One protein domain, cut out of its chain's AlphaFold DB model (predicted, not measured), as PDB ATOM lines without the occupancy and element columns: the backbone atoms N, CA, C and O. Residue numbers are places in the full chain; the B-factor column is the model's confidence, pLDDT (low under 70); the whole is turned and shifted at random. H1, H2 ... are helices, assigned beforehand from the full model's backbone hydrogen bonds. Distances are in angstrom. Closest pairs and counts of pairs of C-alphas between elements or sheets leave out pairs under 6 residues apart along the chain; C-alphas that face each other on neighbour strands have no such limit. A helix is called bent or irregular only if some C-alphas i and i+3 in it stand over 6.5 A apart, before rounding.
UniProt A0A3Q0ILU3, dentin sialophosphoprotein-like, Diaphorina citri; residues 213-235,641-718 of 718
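Overview. This is residues 213 to 235 and 641 to 718 of the 718 residues of the protein "dentin sialophosphoprotein-like" of Diaphorina citri (UniProt A0A3Q0ILU3). Two long helices, H1 and H4, cross nearly at right angles as an X, and two shorter helices, H2 and H3, pack together on one side of the crossing, H2 on the first half of H4 and H3 on the last part of H1. After H4 the printed part folds back to the very short H5, near H1. The printed part has 101 residues, with five named helices in the order H1 to H5 and no named strand, and its class is all helix. It is compact, with a radius of gyration of the C-alphas of 13.3 A and spans of 40 by 35 by 22 A.

Arrangement. H1, residues 213 to 235, touches H4, residues 682 to 707, about perpendicular at 82 degrees. H1 touches H4 with residues 217 to 225 alone, and H4 touches H1 with residues 688 to 693 alone; the closest C-alphas are those of Val 221 and Phe 689, 6.2 A apart. With residues 228 to 235 alone H1 touches residues 665 to 669 of H3, residues 659 to 676, at a steep tilt of 55 degrees, opposite ways; the closest C-alphas are those of Cys 232 and Ile 665, 6.7 A apart. H2, residues 641 to 651, touches H3 at a steep tilt of 61 degrees, opposite ways, with the C-alphas of Thr 645 and Ile 667 closest at 6.1 A. H2 also touches residues 682 to 694 of H4, at a shallow tilt of 23 degrees, the same way, with the C-alphas of Phe 651 and Ser 694 closest at 5.5 A. The helix packing is mostly crossed: of the four touching pairs, one is at a shallow tilt. H3 and H4 are close but not clearly touching. H5, residues 713 to 716, is close to but not clearly touching H1, and apart from H2, H3 and H4. Every O i to N i+4 pair is within hydrogen-bond range in H2, against 18 of 19 in H1, 12 of 14 in H3 and 20 of 22 in H4; H5 is too short for such a pair.

Along the chain. H1 begins at C-alpha 213, (-19.700, -6.743, -24.874), and is 33.3 A long. H2 is 15.5 A long. H3, 23.7 A long, has a kink of 35 degrees near residue 666 and is irregular, with C-alphas 661 and 664 7.4 A apart. H4, 36.0 A long, is only just irregular, with C-alphas 688 and 691 6.9 A apart; it ends at C-alpha 707, (-25.350, -19.796, -50.744). H5 is 4.8 A long and ends at C-alpha 716, (-38.289, -10.867, -44.584).

Size, cuts and confidence. The two C-alphas farthest apart are those of Phe 679 and Gly 708, at 40.5 A. Residues 236 to 640 are not printed, and C-alphas 235 and 641 are 21.3 A apart across the cut. Of the links that are printed whole, H3 to H4 and H4 to H5 are tight, and H2 to H3 is short. The mean pLDDT of the printed part is 87.0; residues 213 to 217, 232 to 235 and 713 to 718, the last being the chain's last residue, are under 70.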
ATOM      1  N   LEU A 213     -19.225  -8.123 -24.730       53.53
ATOM      2  CA  LEU A 213     -19.700  -6.743 -24.874       53.53
ATOM      3  C   LEU A 213     -20.146  -6.447 -26.314       53.53
ATOM      4  O   LEU A 213     -21.121  -5.732 -26.508       53.53
ATOM      5  N   VAL A 214     -19.486  -7.054 -27.306       64.81
ATOM      6  CA  VAL A 214     -19.948  -7.083 -28.701       64.81
ATOM      7  C   VAL A 214     -21.274  -7.841 -28.796       64.81
ATOM      8  O   VAL A 214     -22.250  -7.248 -29.240       64.81
ATOM      9  N   ALA A 215     -21.357  -9.062 -28.253       69.50
ATOM     10  CA  ALA A 215     -22.595  -9.848 -28.254       69.50
ATOM     11  C   ALA A 215     -23.778  -9.111 -27.591       69.50
ATOM     12  O   ALA A 215     -24.875  -9.088 -28.132       69.50
ATOM     13  N   ALA A 216     -23.562  -8.424 -26.461       64.44
ATOM     14  CA  ALA A 216     -24.617  -7.654 -25.791       64.44
ATOM     15  C   ALA A 216     -25.072  -6.391 -26.560       64.44
ATOM     16  O   ALA A 216     -26.164  -5.875 -26.304       64.44
ATOM     17  N   VAL A 217     -24.250  -5.871 -27.480       62.59
ATOM     18  CA  VAL A 217     -24.651  -4.817 -28.428       62.59
ATOM     19  C   VAL A 217     -25.371  -5.439 -29.624       62.59
ATOM     20  O   VAL A 217     -26.427  -4.943 -30.002       62.59
ATOM     21  N   GLU A 218     -24.858  -6.544 -30.166       73.06
ATOM     22  CA  GLU A 218     -25.475  -7.303 -31.261       73.06
ATOM     23  C   GLU A 218     -26.883  -7.795 -30.897       73.06
ATOM     24  O   GLU A 218     -27.794  -7.604 -31.696       73.06
ATOM     25  N   ASP A 219     -27.109  -8.314 -29.685       78.69
ATOM     26  CA  ASP A 219     -28.434  -8.720 -29.186       78.69
ATOM     27  C   ASP A 219     -29.420  -7.540 -29.162       78.69
ATOM     28  O   ASP A 219     -30.553  -7.656 -29.630       78.69
ATOM     29  N   LYS A 220     -28.999  -6.373 -28.649       73.12
ATOM     30  CA  LYS A 220     -29.855  -5.174 -28.593       73.12
ATOM     31  C   LYS A 220     -30.152  -4.612 -29.977       73.12
ATOM     32  O   LYS A 220     -31.299  -4.286 -30.267       73.12
ATOM     33  N   VAL A 221     -29.133  -4.505 -30.825       74.44
ATOM     34  CA  VAL A 221     -29.266  -4.042 -32.212       74.44
ATOM     35  C   VAL A 221     -30.162  -4.990 -32.999       74.44
ATOM     36  O   VAL A 221     -31.041  -4.518 -33.708       74.44
ATOM     37  N   SER A 222     -30.005  -6.305 -32.822       77.62
ATOM     38  CA  SER A 222     -30.873  -7.314 -33.436       77.62
ATOM     39  C   SER A 222     -32.306  -7.202 -32.923       77.62
ATOM     40  O   SER A 222     -33.226  -7.268 -33.725       77.62
ATOM     41  N   GLY A 223     -32.515  -6.963 -31.624       78.69
ATOM     42  CA  GLY A 223     -33.842  -6.715 -31.055       78.69
ATOM     43  C   GLY A 223     -34.544  -5.514 -31.694       78.69
ATOM     44  O   GLY A 223     -35.656  -5.656 -32.199       78.69
ATOM     45  N   TYR A 224     -33.877  -4.356 -31.750       75.81
ATOM     46  CA  TYR A 224     -34.431  -3.162 -32.397       75.81
ATOM     47  C   TYR A 224     -34.590  -3.323 -33.916       75.81
ATOM     48  O   TYR A 224     -35.580  -2.853 -34.465       75.81
ATOM     49  N   LEU A 225     -33.661  -3.995 -34.604       79.12
ATOM     50  CA  LEU A 225     -33.740  -4.231 -36.050       79.12
ATOM     51  C   LEU A 225     -34.859  -5.219 -36.409       79.12
ATOM     52  O   LEU A 225     -35.565  -4.997 -37.384       79.12
ATOM     53  N   LEU A 226     -35.062  -6.276 -35.617       79.56
ATOM     54  CA  LEU A 226     -36.181  -7.207 -35.792       79.56
ATOM     55  C   LEU A 226     -37.516  -6.524 -35.497       79.56
ATOM     56  O   LEU A 226     -38.436  -6.646 -36.299       79.56
ATOM     57  N   GLN A 227     -37.617  -5.758 -34.403       79.62
ATOM     58  CA  GLN A 227     -38.809  -4.954 -34.118       79.62
ATOM     59  C   GLN A 227     -39.113  -3.990 -35.274       79.62
ATOM     60  O   GLN A 227     -40.256  -3.893 -35.702       79.62
ATOM     61  N   TRP A 228     -38.087  -3.334 -35.820       77.06
ATOM     62  CA  TRP A 228     -38.222  -2.425 -36.955       77.06
ATOM     63  C   TRP A 228     -38.710  -3.131 -38.228       77.06
ATOM     64  O   TRP A 228     -39.677  -2.680 -38.840       77.06
ATOM     65  N   ILE A 229     -38.098  -4.255 -38.607       75.94
ATOM     66  CA  ILE A 229     -38.505  -5.038 -39.785       75.94
ATOM     67  C   ILE A 229     -39.962  -5.517 -39.644       75.94
ATOM     68  O   ILE A 229     -40.734  -5.404 -40.593       75.94
ATOM     69  N   LEU A 230     -40.371  -5.953 -38.449       74.38
ATOM     70  CA  LEU A 230     -41.757  -6.349 -38.165       74.38
ATOM     71  C   LEU A 230     -42.739  -5.160 -38.215       74.38
ATOM     72  O   LEU A 230     -43.864  -5.312 -38.686       74.38
ATOM     73  N   SER A 231     -42.326  -3.958 -37.797       71.81
ATOM     74  CA  SER A 231     -43.137  -2.742 -37.967       71.81
ATOM     75  C   SER A 231     -43.247  -2.295 -39.432       71.81
ATOM     76  O   SER A 231     -44.297  -1.790 -39.825       71.81
ATOM     77  N   CYS A 232     -42.213  -2.507 -40.263       65.81
ATOM     78  CA  CYS A 232     -42.285  -2.262 -41.712       65.81
ATOM     79  C   CYS A 232     -43.393  -3.096 -42.366       65.81
ATOM     80  O   CYS A 232     -44.172  -2.567 -43.159       65.81
ATOM     81  N   ASP A 233     -43.452  -4.386 -42.028       57.88
ATOM     82  CA  ASP A 233     -44.450  -5.329 -42.537       57.88
ATOM     83  C   ASP A 233     -45.874  -4.868 -42.177       57.88
ATOM     84  O   ASP A 233     -46.684  -4.605 -43.071       57.88
ATOM     85  N   GLN A 234     -46.142  -4.625 -40.887       65.69
ATOM     86  CA  GLN A 234     -47.472  -4.239 -40.403       65.69
ATOM     87  C   GLN A 234     -48.018  -2.955 -41.061       65.69
ATOM     88  O   GLN A 234     -49.174  -2.944 -41.490       65.69
ATOM     89  N   GLU A 235     -47.207  -1.896 -41.199       61.75
ATOM     90  CA  GLU A 235     -47.630  -0.673 -41.906       61.75
ATOM     91  C   GLU A 235     -47.785  -0.902 -43.423       61.75
ATOM     92  O   GLU A 235     -48.686  -0.337 -44.047       61.75
ATOM     93  N   GLN A 641     -33.553  16.578 -38.006       75.88
ATOM     94  CA  GLN A 641     -34.449  15.810 -38.892       75.88
ATOM     95  C   GLN A 641     -33.820  15.502 -40.261       75.88
ATOM     96  O   GLN A 641     -33.999  14.396 -40.780       75.88
ATOM     97  N   SER A 642     -33.047  16.432 -40.834       89.00
ATOM     98  CA  SER A 642     -32.299  16.179 -42.075       89.00
ATOM     99  C   SER A 642     -31.126  15.228 -41.829       89.00
ATOM    100  O   SER A 642     -30.904  14.311 -42.619       89.00
ATOM    101  N   GLU A 643     -30.430  15.379 -40.699       95.50
ATOM    102  CA  GLU A 643     -29.344  14.484 -40.289       95.50
ATOM    103  C   GLU A 643     -29.843  13.046 -40.087       95.50
ATOM    104  O   GLU A 643     -29.308  12.131 -40.716       95.50
ATOM    105  N   LEU A 644     -30.920  12.843 -39.318       96.31
ATOM    106  CA  LEU A 644     -31.594  11.548 -39.158       96.31
ATOM    107  C   LEU A 644     -31.938  10.909 -40.510       96.31
ATOM    108  O   LEU A 644     -31.608   9.747 -40.750       96.31
ATOM    109  N   THR A 645     -32.582  11.676 -41.390       97.31
ATOM    110  CA  THR A 645     -32.976  11.219 -42.729       97.31
ATOM    111  C   THR A 645     -31.756  10.736 -43.515       97.31
ATOM    112  O   THR A 645     -31.743   9.608 -44.006       97.31
ATOM    113  N   SER A 646     -30.675  11.525 -43.517       98.06
ATOM    114  CA  SER A 646     -29.416  11.164 -44.176       98.06
ATOM    115  C   SER A 646     -28.749   9.910 -43.590       98.06
ATOM    116  O   SER A 646     -28.047   9.199 -44.308       98.06
ATOM    117  N   LEU A 647     -28.967   9.599 -42.305       98.00
ATOM    118  CA  LEU A 647     -28.455   8.377 -41.681       98.00
ATOM    119  C   LEU A 647     -29.230   7.135 -42.133       98.00
ATOM    120  O   LEU A 647     -28.597   6.126 -42.438       98.00
ATOM    121  N   VAL A 648     -30.564   7.200 -42.220       98.00
ATOM    122  CA  VAL A 648     -31.381   6.090 -42.745       98.00
ATOM    123  C   VAL A 648     -31.071   5.871 -44.232       98.00
ATOM    124  O   VAL A 648     -30.732   4.752 -44.627       98.00
ATOM    125  N   ASP A 649     -31.042   6.950 -45.024       97.88
ATOM    126  CA  ASP A 649     -30.669   6.920 -46.446       97.88
ATOM    127  C   ASP A 649     -29.288   6.283 -46.667       97.88
ATOM    128  O   ASP A 649     -29.125   5.438 -47.544       97.88
ATOM    129  N   ARG A 650     -28.288   6.652 -45.855       98.12
ATOM    130  CA  ARG A 650     -26.896   6.208 -46.026       98.12
ATOM    131  C   ARG A 650     -26.615   4.799 -45.515       98.12
ATOM    132  O   ARG A 650     -25.841   4.079 -46.142       98.12
ATOM    133  N   PHE A 651     -27.133   4.438 -44.342       98.06
ATOM    134  CA  PHE A 651     -26.755   3.192 -43.665       98.06
ATOM    135  C   PHE A 651     -27.710   2.033 -43.938       98.06
ATOM    136  O   PHE A 651     -27.365   0.897 -43.620       98.06
ATOM    137  N   ILE A 652     -28.909   2.305 -44.459       96.94
ATOM    138  CA  ILE A 652     -30.010   1.334 -44.465       96.94
ATOM    139  C   ILE A 652     -30.669   1.261 -45.840       96.94
ATOM    140  O   ILE A 652     -30.872   0.156 -46.340       96.94
ATOM    141  N   GLY A 653     -30.870   2.406 -46.503       97.06
ATOM    142  CA  GLY A 653     -31.338   2.477 -47.892       97.06
ATOM    143  C   GLY A 653     -30.670   1.495 -48.872       97.06
ATOM    144  O   GLY A 653     -31.401   0.800 -49.576       97.06
ATOM    145  N   PRO A 654     -29.328   1.316 -48.876       97.19
ATOM    146  CA  PRO A 654     -28.639   0.419 -49.812       97.19
ATOM    147  C   PRO A 654     -29.027  -1.065 -49.733       97.19
ATOM    148  O   PRO A 654     -28.701  -1.820 -50.648       97.19
ATOM    149  N   TYR A 655     -29.693  -1.505 -48.660       95.56
ATOM    150  CA  TYR A 655     -30.148  -2.892 -48.516       95.56
ATOM    151  C   TYR A 655     -31.557  -3.126 -49.082       95.56
ATOM    152  O   TYR A 655     -31.897  -4.261 -49.415       95.56
ATOM    153  N   TYR A 656     -32.378  -2.080 -49.217       93.62
ATOM    154  CA  TYR A 656     -33.775  -2.193 -49.636       93.62
ATOM    155  C   TYR A 656     -33.909  -1.961 -51.146       93.62
ATOM    156  O   TYR A 656     -33.848  -0.835 -51.626       93.62
ATOM    157  N   LEU A 657     -34.164  -3.035 -51.901       91.81
ATOM    158  CA  LEU A 657     -34.374  -2.995 -53.362       91.81
ATOM    159  C   LEU A 657     -35.444  -1.984 -53.813       91.81
ATOM    160  O   LEU A 657     -35.308  -1.382 -54.871       91.81
ATOM    161  N   ASN A 658     -36.479  -1.782 -52.994       93.88
ATOM    162  CA  ASN A 658     -37.568  -0.838 -53.236       93.88
ATOM    163  C   ASN A 658     -37.481   0.371 -52.282       93.88
ATOM    164  O   ASN A 658     -38.512   0.843 -51.798       93.88
ATOM    165  N   TYR A 659     -36.267   0.838 -51.948       95.38
ATOM    166  CA  TYR A 659     -36.086   1.852 -50.902       95.38
ATOM    167  C   TYR A 659     -36.931   3.103 -51.138       95.38
ATOM    168  O   TYR A 659     -37.563   3.567 -50.204       95.38
ATOM    169  N   GLU A 660     -37.036   3.599 -52.372       96.12
ATOM    170  CA  GLU A 660     -37.845   4.782 -52.709       96.12
ATOM    171  C   GLU A 660     -39.294   4.689 -52.201       96.12
ATOM    172  O   GLU A 660     -39.814   5.661 -51.657       96.12
ATOM    173  N   THR A 661     -39.926   3.507 -52.280       95.81
ATOM    174  CA  THR A 661     -41.299   3.302 -51.788       95.81
ATOM    175  C   THR A 661     -41.373   3.047 -50.282       95.81
ATOM    176  O   THR A 661     -42.367   3.399 -49.656       95.81
ATOM    177  N   THR A 662     -40.342   2.447 -49.670       95.25
ATOM    178  CA  THR A 662     -40.322   2.165 -48.217       95.25
ATOM    179  C   THR A 662     -39.653   3.267 -47.387       95.25
ATOM    180  O   THR A 662     -39.711   3.233 -46.159       95.25
ATOM    181  N   ARG A 663     -39.041   4.268 -48.030       95.94
ATOM    182  CA  ARG A 663     -38.225   5.323 -47.414       95.94
ATOM    183  C   ARG A 663     -38.963   6.084 -46.323       95.94
ATOM    184  O   ARG A 663     -38.417   6.257 -45.240       95.94
ATOM    185  N   ASN A 664     -40.204   6.498 -46.567       96.50
ATOM    186  CA  ASN A 664     -40.968   7.285 -45.593       96.50
ATOM    187  C   ASN A 664     -41.311   6.468 -44.332       96.50
ATOM    188  O   ASN A 664     -41.213   6.991 -43.224       96.50
ATOM    189  N   ILE A 665     -41.616   5.173 -44.492       96.25
ATOM    190  CA  ILE A 665     -41.851   4.219 -43.393       96.25
ATOM    191  C   ILE A 665     -40.560   4.022 -42.581       96.25
ATOM    192  O   ILE A 665     -40.546   4.190 -41.361       96.25
ATOM    193  N   LEU A 666     -39.436   3.777 -43.264       96.31
ATOM    194  CA  LEU A 666     -38.125   3.618 -42.630       96.31
ATOM    195  C   LEU A 666     -37.667   4.905 -41.913       96.31
ATOM    196  O   LEU A 666     -37.133   4.829 -40.809       96.31
ATOM    197  N   ILE A 667     -37.915   6.094 -42.467       97.12
ATOM    198  CA  ILE A 667     -37.617   7.372 -41.796       97.12
ATOM    199  C   ILE A 667     -38.511   7.571 -40.562       97.12
ATOM    200  O   ILE A 667     -37.999   7.992 -39.526       97.12
ATOM    201  N   ARG A 668     -39.812   7.244 -40.630       97.25
ATOM    202  CA  ARG A 668     -40.744   7.316 -39.486       97.25
ATOM    203  C   ARG A 668     -40.256   6.449 -38.325       97.25
ATOM    204  O   ARG A 668     -40.029   6.940 -37.228       97.25
ATOM    205  N   GLN A 669     -40.005   5.177 -38.592       96.56
ATOM    206  CA  GLN A 669     -39.592   4.213 -37.573       96.56
ATOM    207  C   GLN A 669     -38.161   4.492 -37.073       96.56
ATOM    208  O   GLN A 669     -37.875   4.387 -35.880       96.56
ATOM    209  N   GLY A 670     -37.273   4.956 -37.961       96.44
ATOM    210  CA  GLY A 670     -35.963   5.488 -37.593       96.44
ATOM    211  C   GLY A 670     -36.063   6.693 -36.653       96.44
ATOM    212  O   GLY A 670     -35.304   6.766 -35.689       96.44
ATOM    213  N   ARG A 671     -37.026   7.601 -36.877       97.25
ATOM    214  CA  ARG A 671     -37.337   8.747 -36.001       97.25
ATOM    215  C   ARG A 671     -37.841   8.304 -34.634       97.25
ATOM    216  O   ARG A 671     -37.391   8.857 -33.633       97.25
ATOM    217  N   ASP A 672     -38.709   7.305 -34.579       97.38
ATOM    218  CA  ASP A 672     -39.240   6.795 -33.314       97.38
ATOM    219  C   ASP A 672     -38.137   6.123 -32.480       97.38
ATOM    220  O   ASP A 672     -38.007   6.395 -31.288       97.38
ATOM    221  N   ILE A 673     -37.247   5.339 -33.100       97.19
ATOM    222  CA  ILE A 673     -36.078   4.761 -32.415       97.19
ATOM    223  C   ILE A 673     -35.093   5.865 -31.982       97.19
ATOM    224  O   ILE A 673     -34.622   5.860 -30.840       97.19
ATOM    225  N   PHE A 674     -34.816   6.841 -32.850       97.31
ATOM    226  CA  PHE A 674     -33.960   8.004 -32.579       97.31
ATOM    227  C   PHE A 674     -34.439   8.833 -31.378       97.31
ATOM    228  O   PHE A 674     -33.633   9.189 -30.515       97.31
ATOM    229  N   LEU A 675     -35.742   9.100 -31.277       96.81
ATOM    230  CA  LEU A 675     -36.323   9.857 -30.170       96.81
ATOM    231  C   LEU A 675     -36.460   9.005 -28.900       96.81
ATOM    232  O   LEU A 675     -35.996   9.421 -27.841       96.81
ATOM    233  N   CYS A 676     -37.040   7.805 -28.988       97.44
ATOM    234  CA  CYS A 676     -37.407   7.013 -27.809       97.44
ATOM    235  C   CYS A 676     -36.246   6.209 -27.202       97.44
ATOM    236  O   CYS A 676     -36.228   6.002 -25.991       97.44
ATOM    237  N   SER A 677     -35.280   5.749 -28.009       97.00
ATOM    238  CA  SER A 677     -34.131   4.955 -27.523       97.00
ATOM    239  C   SER A 677     -32.817   5.739 -27.468       97.00
ATOM    240  O   SER A 677     -31.929   5.381 -26.695       97.00
ATOM    241  N   TYR A 678     -32.690   6.808 -28.261       97.25
ATOM    242  CA  TYR A 678     -31.465   7.614 -28.361       97.25
ATOM    243  C   TYR A 678     -31.653   9.091 -27.971       97.25
ATOM    244  O   TYR A 678     -30.688   9.852 -28.007       97.25
ATOM    245  N   PHE A 679     -32.852   9.486 -27.524       96.44
ATOM    246  CA  PHE A 679     -33.171  10.819 -26.985       96.44
ATOM    247  C   PHE A 679     -32.858  11.989 -27.935       96.44
ATOM    248  O   PHE A 679     -32.573  13.098 -27.486       96.44
ATOM    249  N   GLY A 680     -32.891  11.749 -29.250       95.94
ATOM    250  CA  GLY A 680     -32.539  12.741 -30.270       95.94
ATOM    251  C   GLY A 680     -31.031  12.966 -30.467       95.94
ATOM    252  O   GLY A 680     -30.642  13.906 -31.155       95.94
ATOM    253  N   ASP A 681     -30.166  12.130 -29.883       97.00
ATOM    254  CA  ASP A 681     -28.714  12.217 -30.061       97.00
ATOM    255  C   ASP A 681     -28.268  11.498 -31.347       97.00
ATOM    256  O   ASP A 681     -28.287  10.266 -31.448       97.00
ATOM    257  N   VAL A 682     -27.869  12.294 -32.342       96.94
ATOM    258  CA  VAL A 682     -27.517  11.842 -33.698       96.94
ATOM    259  C   VAL A 682     -26.271  10.953 -33.701       96.94
ATOM    260  O   VAL A 682     -26.251   9.939 -34.401       96.94
ATOM    261  N   ASP A 683     -25.257  11.261 -32.890       97.31
ATOM    262  CA  ASP A 683     -24.038  10.451 -32.817       97.31
ATOM    263  C   ASP A 683     -24.278   9.130 -32.076       97.31
ATOM    264  O   ASP A 683     -23.798   8.083 -32.524       97.31
ATOM    265  N   LYS A 684     -25.071   9.123 -30.993       97.44
ATOM    266  CA  LYS A 684     -25.468   7.873 -30.320       97.44
ATOM    267  C   LYS A 684     -26.341   6.999 -31.220       97.44
ATOM    268  O   LYS A 684     -26.103   5.797 -31.274       97.44
ATOM    269  N   PHE A 685     -27.299   7.567 -31.952       97.88
ATOM    270  CA  PHE A 685     -28.127   6.818 -32.905       97.88
ATOM    271  C   PHE A 685     -27.282   6.246 -34.053       97.88
ATOM    272  O   PHE A 685     -27.322   5.048 -34.335       97.88
ATOM    273  N   ARG A 686     -26.408   7.061 -34.654       97.81
ATOM    274  CA  ARG A 686     -25.478   6.623 -35.703       97.81
ATOM    275  C   ARG A 686     -24.569   5.480 -35.248       97.81
ATOM    276  O   ARG A 686     -24.397   4.510 -35.985       97.81
ATOM    277  N   THR A 687     -23.952   5.605 -34.072       98.19
ATOM    278  CA  THR A 687     -22.929   4.656 -33.590       98.19
ATOM    279  C   THR A 687     -23.503   3.444 -32.859       98.19
ATOM    280  O   THR A 687     -22.935   2.360 -32.965       98.19
ATOM    281  N   GLY A 688     -24.623   3.604 -32.153       97.44
ATOM    282  CA  GLY A 688     -25.313   2.543 -31.419       97.44
ATOM    283  C   GLY A 688     -26.323   1.754 -32.250       97.44
ATOM    284  O   GLY A 688     -26.584   0.600 -31.922       97.44
ATOM    285  N   PHE A 689     -26.855   2.332 -33.334       97.62
ATOM    286  CA  PHE A 689     -27.888   1.703 -34.159       97.62
ATOM    287  C   PHE A 689     -27.525   1.623 -35.644       97.62
ATOM    288  O   PHE A 689     -27.348   0.516 -36.146       97.62
ATOM    289  N   CYS A 690     -27.357   2.748 -36.352       97.94
ATOM    290  CA  CYS A 690     -27.203   2.731 -37.816       97.94
ATOM    291  C   CYS A 690     -25.979   1.931 -38.283       97.94
ATOM    292  O   CYS A 690     -26.095   1.083 -39.165       97.94
ATOM    293  N   VAL A 691     -24.808   2.170 -37.682       98.00
ATOM    294  CA  VAL A 691     -23.576   1.447 -38.032       98.00
ATOM    295  C   VAL A 691     -23.699  -0.051 -37.694       98.00
ATOM    296  O   VAL A 691     -23.523  -0.854 -38.611       98.00
ATOM    297  N   PRO A 692     -24.062  -0.471 -36.463       97.69
ATOM    298  CA  PRO A 692     -24.300  -1.883 -36.154       97.69
ATOM    299  C   PRO A 692     -25.344  -2.576 -37.044       97.69
ATOM    300  O   PRO A 692     -25.069  -3.664 -37.547       97.69
ATOM    301  N   ALA A 693     -26.496  -1.945 -37.292       97.00
ATOM    302  CA  ALA A 693     -27.540  -2.488 -38.163       97.00
ATOM    303  C   ALA A 693     -27.029  -2.666 -39.600       97.00
ATOM    304  O   ALA A 693     -27.225  -3.724 -40.196       97.00
ATOM    305  N   SER A 694     -26.300  -1.674 -40.129       97.62
ATOM    306  CA  SER A 694     -25.692  -1.765 -41.459       97.62
ATOM    307  C   SER A 694     -24.694  -2.924 -41.559       97.62
ATOM    308  O   SER A 694     -24.773  -3.691 -42.510       97.62
ATOM    309  N   ASN A 695     -23.834  -3.132 -40.554       97.50
ATOM    310  CA  ASN A 695     -22.875  -4.243 -40.529       97.50
ATOM    311  C   ASN A 695     -23.573  -5.615 -40.485       97.50
ATOM    312  O   ASN A 695     -23.139  -6.552 -41.155       97.50
ATOM    313  N   LEU A 696     -24.655  -5.734 -39.706       96.69
ATOM    314  CA  LEU A 696     -25.443  -6.962 -39.590       96.69
ATOM    315  C   LEU A 696     -26.136  -7.309 -40.918       96.69
ATOM    316  O   LEU A 696     -26.041  -8.450 -41.374       96.69
ATOM    317  N   MET A 697     -26.753  -6.323 -41.578       96.00
ATOM    318  CA  MET A 697     -27.322  -6.487 -42.922       96.00
ATOM    319  C   MET A 697     -26.237  -6.871 -43.938       96.00
ATOM    320  O   MET A 697     -26.403  -7.836 -44.680       96.00
ATOM    321  N   ASP A 698     -25.085  -6.202 -43.920       96.44
ATOM    322  CA  ASP A 698     -23.953  -6.497 -44.805       96.44
ATOM    323  C   ASP A 698     -23.436  -7.946 -44.625       96.44
ATOM    324  O   ASP A 698     -23.109  -8.633 -45.596       96.44
ATOM    325  N   GLU A 699     -23.430  -8.482 -43.397       96.31
ATOM    326  CA  GLU A 699     -23.172  -9.907 -43.151       96.31
ATOM    327  C   GLU A 699     -24.278 -10.835 -43.677       96.31
ATOM    328  O   GLU A 699     -23.963 -11.888 -44.240       96.31
ATOM    329  N   ILE A 700     -25.553 -10.480 -43.501       95.00
ATOM    330  CA  ILE A 700     -26.705 -11.250 -44.000       95.00
ATOM    331  C   ILE A 700     -26.641 -11.364 -45.529       95.00
ATOM    332  O   ILE A 700     -26.678 -12.475 -46.063       95.00
ATOM    333  N   PHE A 701     -26.448 -10.247 -46.235       93.62
ATOM    334  CA  PHE A 701     -26.333 -10.215 -47.695       93.62
ATOM    335  C   PHE A 701     -25.109 -10.995 -48.207       93.62
ATOM    336  O   PHE A 701     -25.205 -11.695 -49.219       93.62
ATOM    337  N   LYS A 702     -23.975 -10.969 -47.492       95.00
ATOM    338  CA  LYS A 702     -22.807 -11.811 -47.821       95.00
ATOM    339  C   LYS A 702     -23.102 -13.301 -47.639       95.00
ATOM    340  O   LYS A 702     -22.782 -14.088 -48.528       95.00
ATOM    341  N   LYS A 703     -23.741 -13.695 -46.531       94.50
ATOM    342  CA  LYS A 703     -24.129 -15.093 -46.254       94.50
ATOM    343  C   LYS A 703     -25.129 -15.614 -47.295       94.50
ATOM    344  O   LYS A 703     -24.948 -16.719 -47.797       94.50
ATOM    345  N   ALA A 704     -26.110 -14.798 -47.678       93.19
ATOM    346  CA  ALA A 704     -27.066 -15.085 -48.747       93.19
ATOM    347  C   ALA A 704     -26.367 -15.331 -50.096       93.19
ATOM    348  O   ALA A 704     -26.488 -16.407 -50.688       93.19
ATOM    349  N   LYS A 705     -25.532 -14.375 -50.528       92.12
ATOM    350  CA  LYS A 705     -24.790 -14.438 -51.795       92.12
ATOM    351  C   LYS A 705     -23.870 -15.659 -51.891       92.12
ATOM    352  O   LYS A 705     -23.757 -16.238 -52.965       92.12
ATOM    353  N   VAL A 706     -23.252 -16.082 -50.784       94.00
ATOM    354  CA  VAL A 706     -22.409 -17.296 -50.726       94.00
ATOM    355  C   VAL A 706     -23.211 -18.585 -50.938       94.00
ATOM    356  O   VAL A 706     -22.689 -19.526 -51.529       94.00
ATOM    357  N   LYS A 707     -24.474 -18.639 -50.503       93.38
ATOM    358  CA  LYS A 707     -25.350 -19.796 -50.744       93.38
ATOM    359  C   LYS A 707     -25.969 -19.831 -52.150       93.38
ATOM    360  O   LYS A 707     -26.551 -20.845 -52.521       93.38
ATOM    361  N   GLY A 708     -25.927 -18.723 -52.893       92.12
ATOM    362  CA  GLY A 708     -26.765 -18.525 -54.083       92.12
ATOM    363  C   GLY A 708     -28.239 -18.231 -53.762       92.12
ATOM    364  O   GLY A 708     -29.050 -18.121 -54.676       92.12
ATOM    365  N   GLU A 709     -28.592 -18.067 -52.483       88.44
ATOM    366  CA  GLU A 709     -29.914 -17.595 -52.069       88.44
ATOM    367  C   GLU A 709     -30.018 -16.098 -52.389       88.44
ATOM    368  O   GLU A 709     -29.349 -15.266 -51.771       88.44
ATOM    369  N   THR A 710     -30.882 -15.725 -53.333       79.38
ATOM    370  CA  THR A 710     -31.310 -14.331 -53.473       79.38
ATOM    371  C   THR A 710     -32.166 -13.966 -52.263       79.38
ATOM    372  O   THR A 710     -33.370 -14.230 -52.261       79.38
ATOM    373  N   VAL A 711     -31.563 -13.353 -51.237       75.00
ATOM    374  CA  VAL A 711     -32.312 -12.704 -50.149       75.00
ATOM    375  C   VAL A 711     -33.038 -11.492 -50.725       75.00
ATOM    376  O   VAL A 711     -32.557 -10.364 -50.752       75.00
ATOM    377  N   SER A 712     -34.229 -11.776 -51.239       72.12
ATOM    378  CA  SER A 712     -35.277 -10.795 -51.426       72.12
ATOM    379  C   SER A 712     -35.796 -10.431 -50.043       72.12
ATOM    380  O   SER A 712     -36.338 -11.293 -49.349       72.12
ATOM    381  N   LEU A 713     -35.671  -9.161 -49.649       66.81
ATOM    382  CA  LEU A 713     -36.241  -8.673 -48.389       66.81
ATOM    383  C   LEU A 713     -37.772  -8.799 -48.339       66.81
ATOM    384  O   LEU A 713     -38.330  -8.755 -47.252       66.81
ATOM    385  N   ARG A 714     -38.456  -9.076 -49.463       58.41
ATOM    386  CA  ARG A 714     -39.861  -9.515 -49.416       58.41
ATOM    387  C   ARG A 714     -40.040 -10.793 -48.594       58.41
ATOM    388  O   ARG A 714     -41.024 -10.889 -47.892       58.41
ATOM    389  N   SER A 715     -39.087 -11.726 -48.606       56.25
ATOM    390  CA  SER A 715     -39.107 -12.930 -47.748       56.25
ATOM    391  C   SER A 715     -38.641 -12.660 -46.305       56.25
ATOM    392  O   SER A 715     -38.332 -13.595 -45.568       56.25
ATOM    393  N   TRP A 716     -38.479 -11.383 -45.945       55.62
ATOM    394  CA  TRP A 716     -38.289 -10.867 -44.584       55.62
ATOM    395  C   TRP A 716     -39.462  -9.930 -44.197       55.62
ATOM    396  O   TRP A 716     -39.441  -9.332 -43.127       55.62
ATOM    397  N   MET A 717     -40.465  -9.812 -45.081       42.78
ATOM    398  CA  MET A 717     -41.729  -9.069 -44.964       42.78
ATOM    399  C   MET A 717     -42.927  -9.979 -45.342       42.78
ATOM    400  O   MET A 717     -43.981  -9.478 -45.723       42.78
ATOM    401  N   LEU A 718     -42.716 -11.307 -45.363       33.22
ATOM    402  CA  LEU A 718     -43.639 -12.393 -45.740       33.22
ATOM    403  C   LEU A 718     -43.170 -13.698 -45.078       33.22
ATOM    404  O   LEU A 718     -44.045 -14.523 -44.736       33.22
TER     405      LEU A 718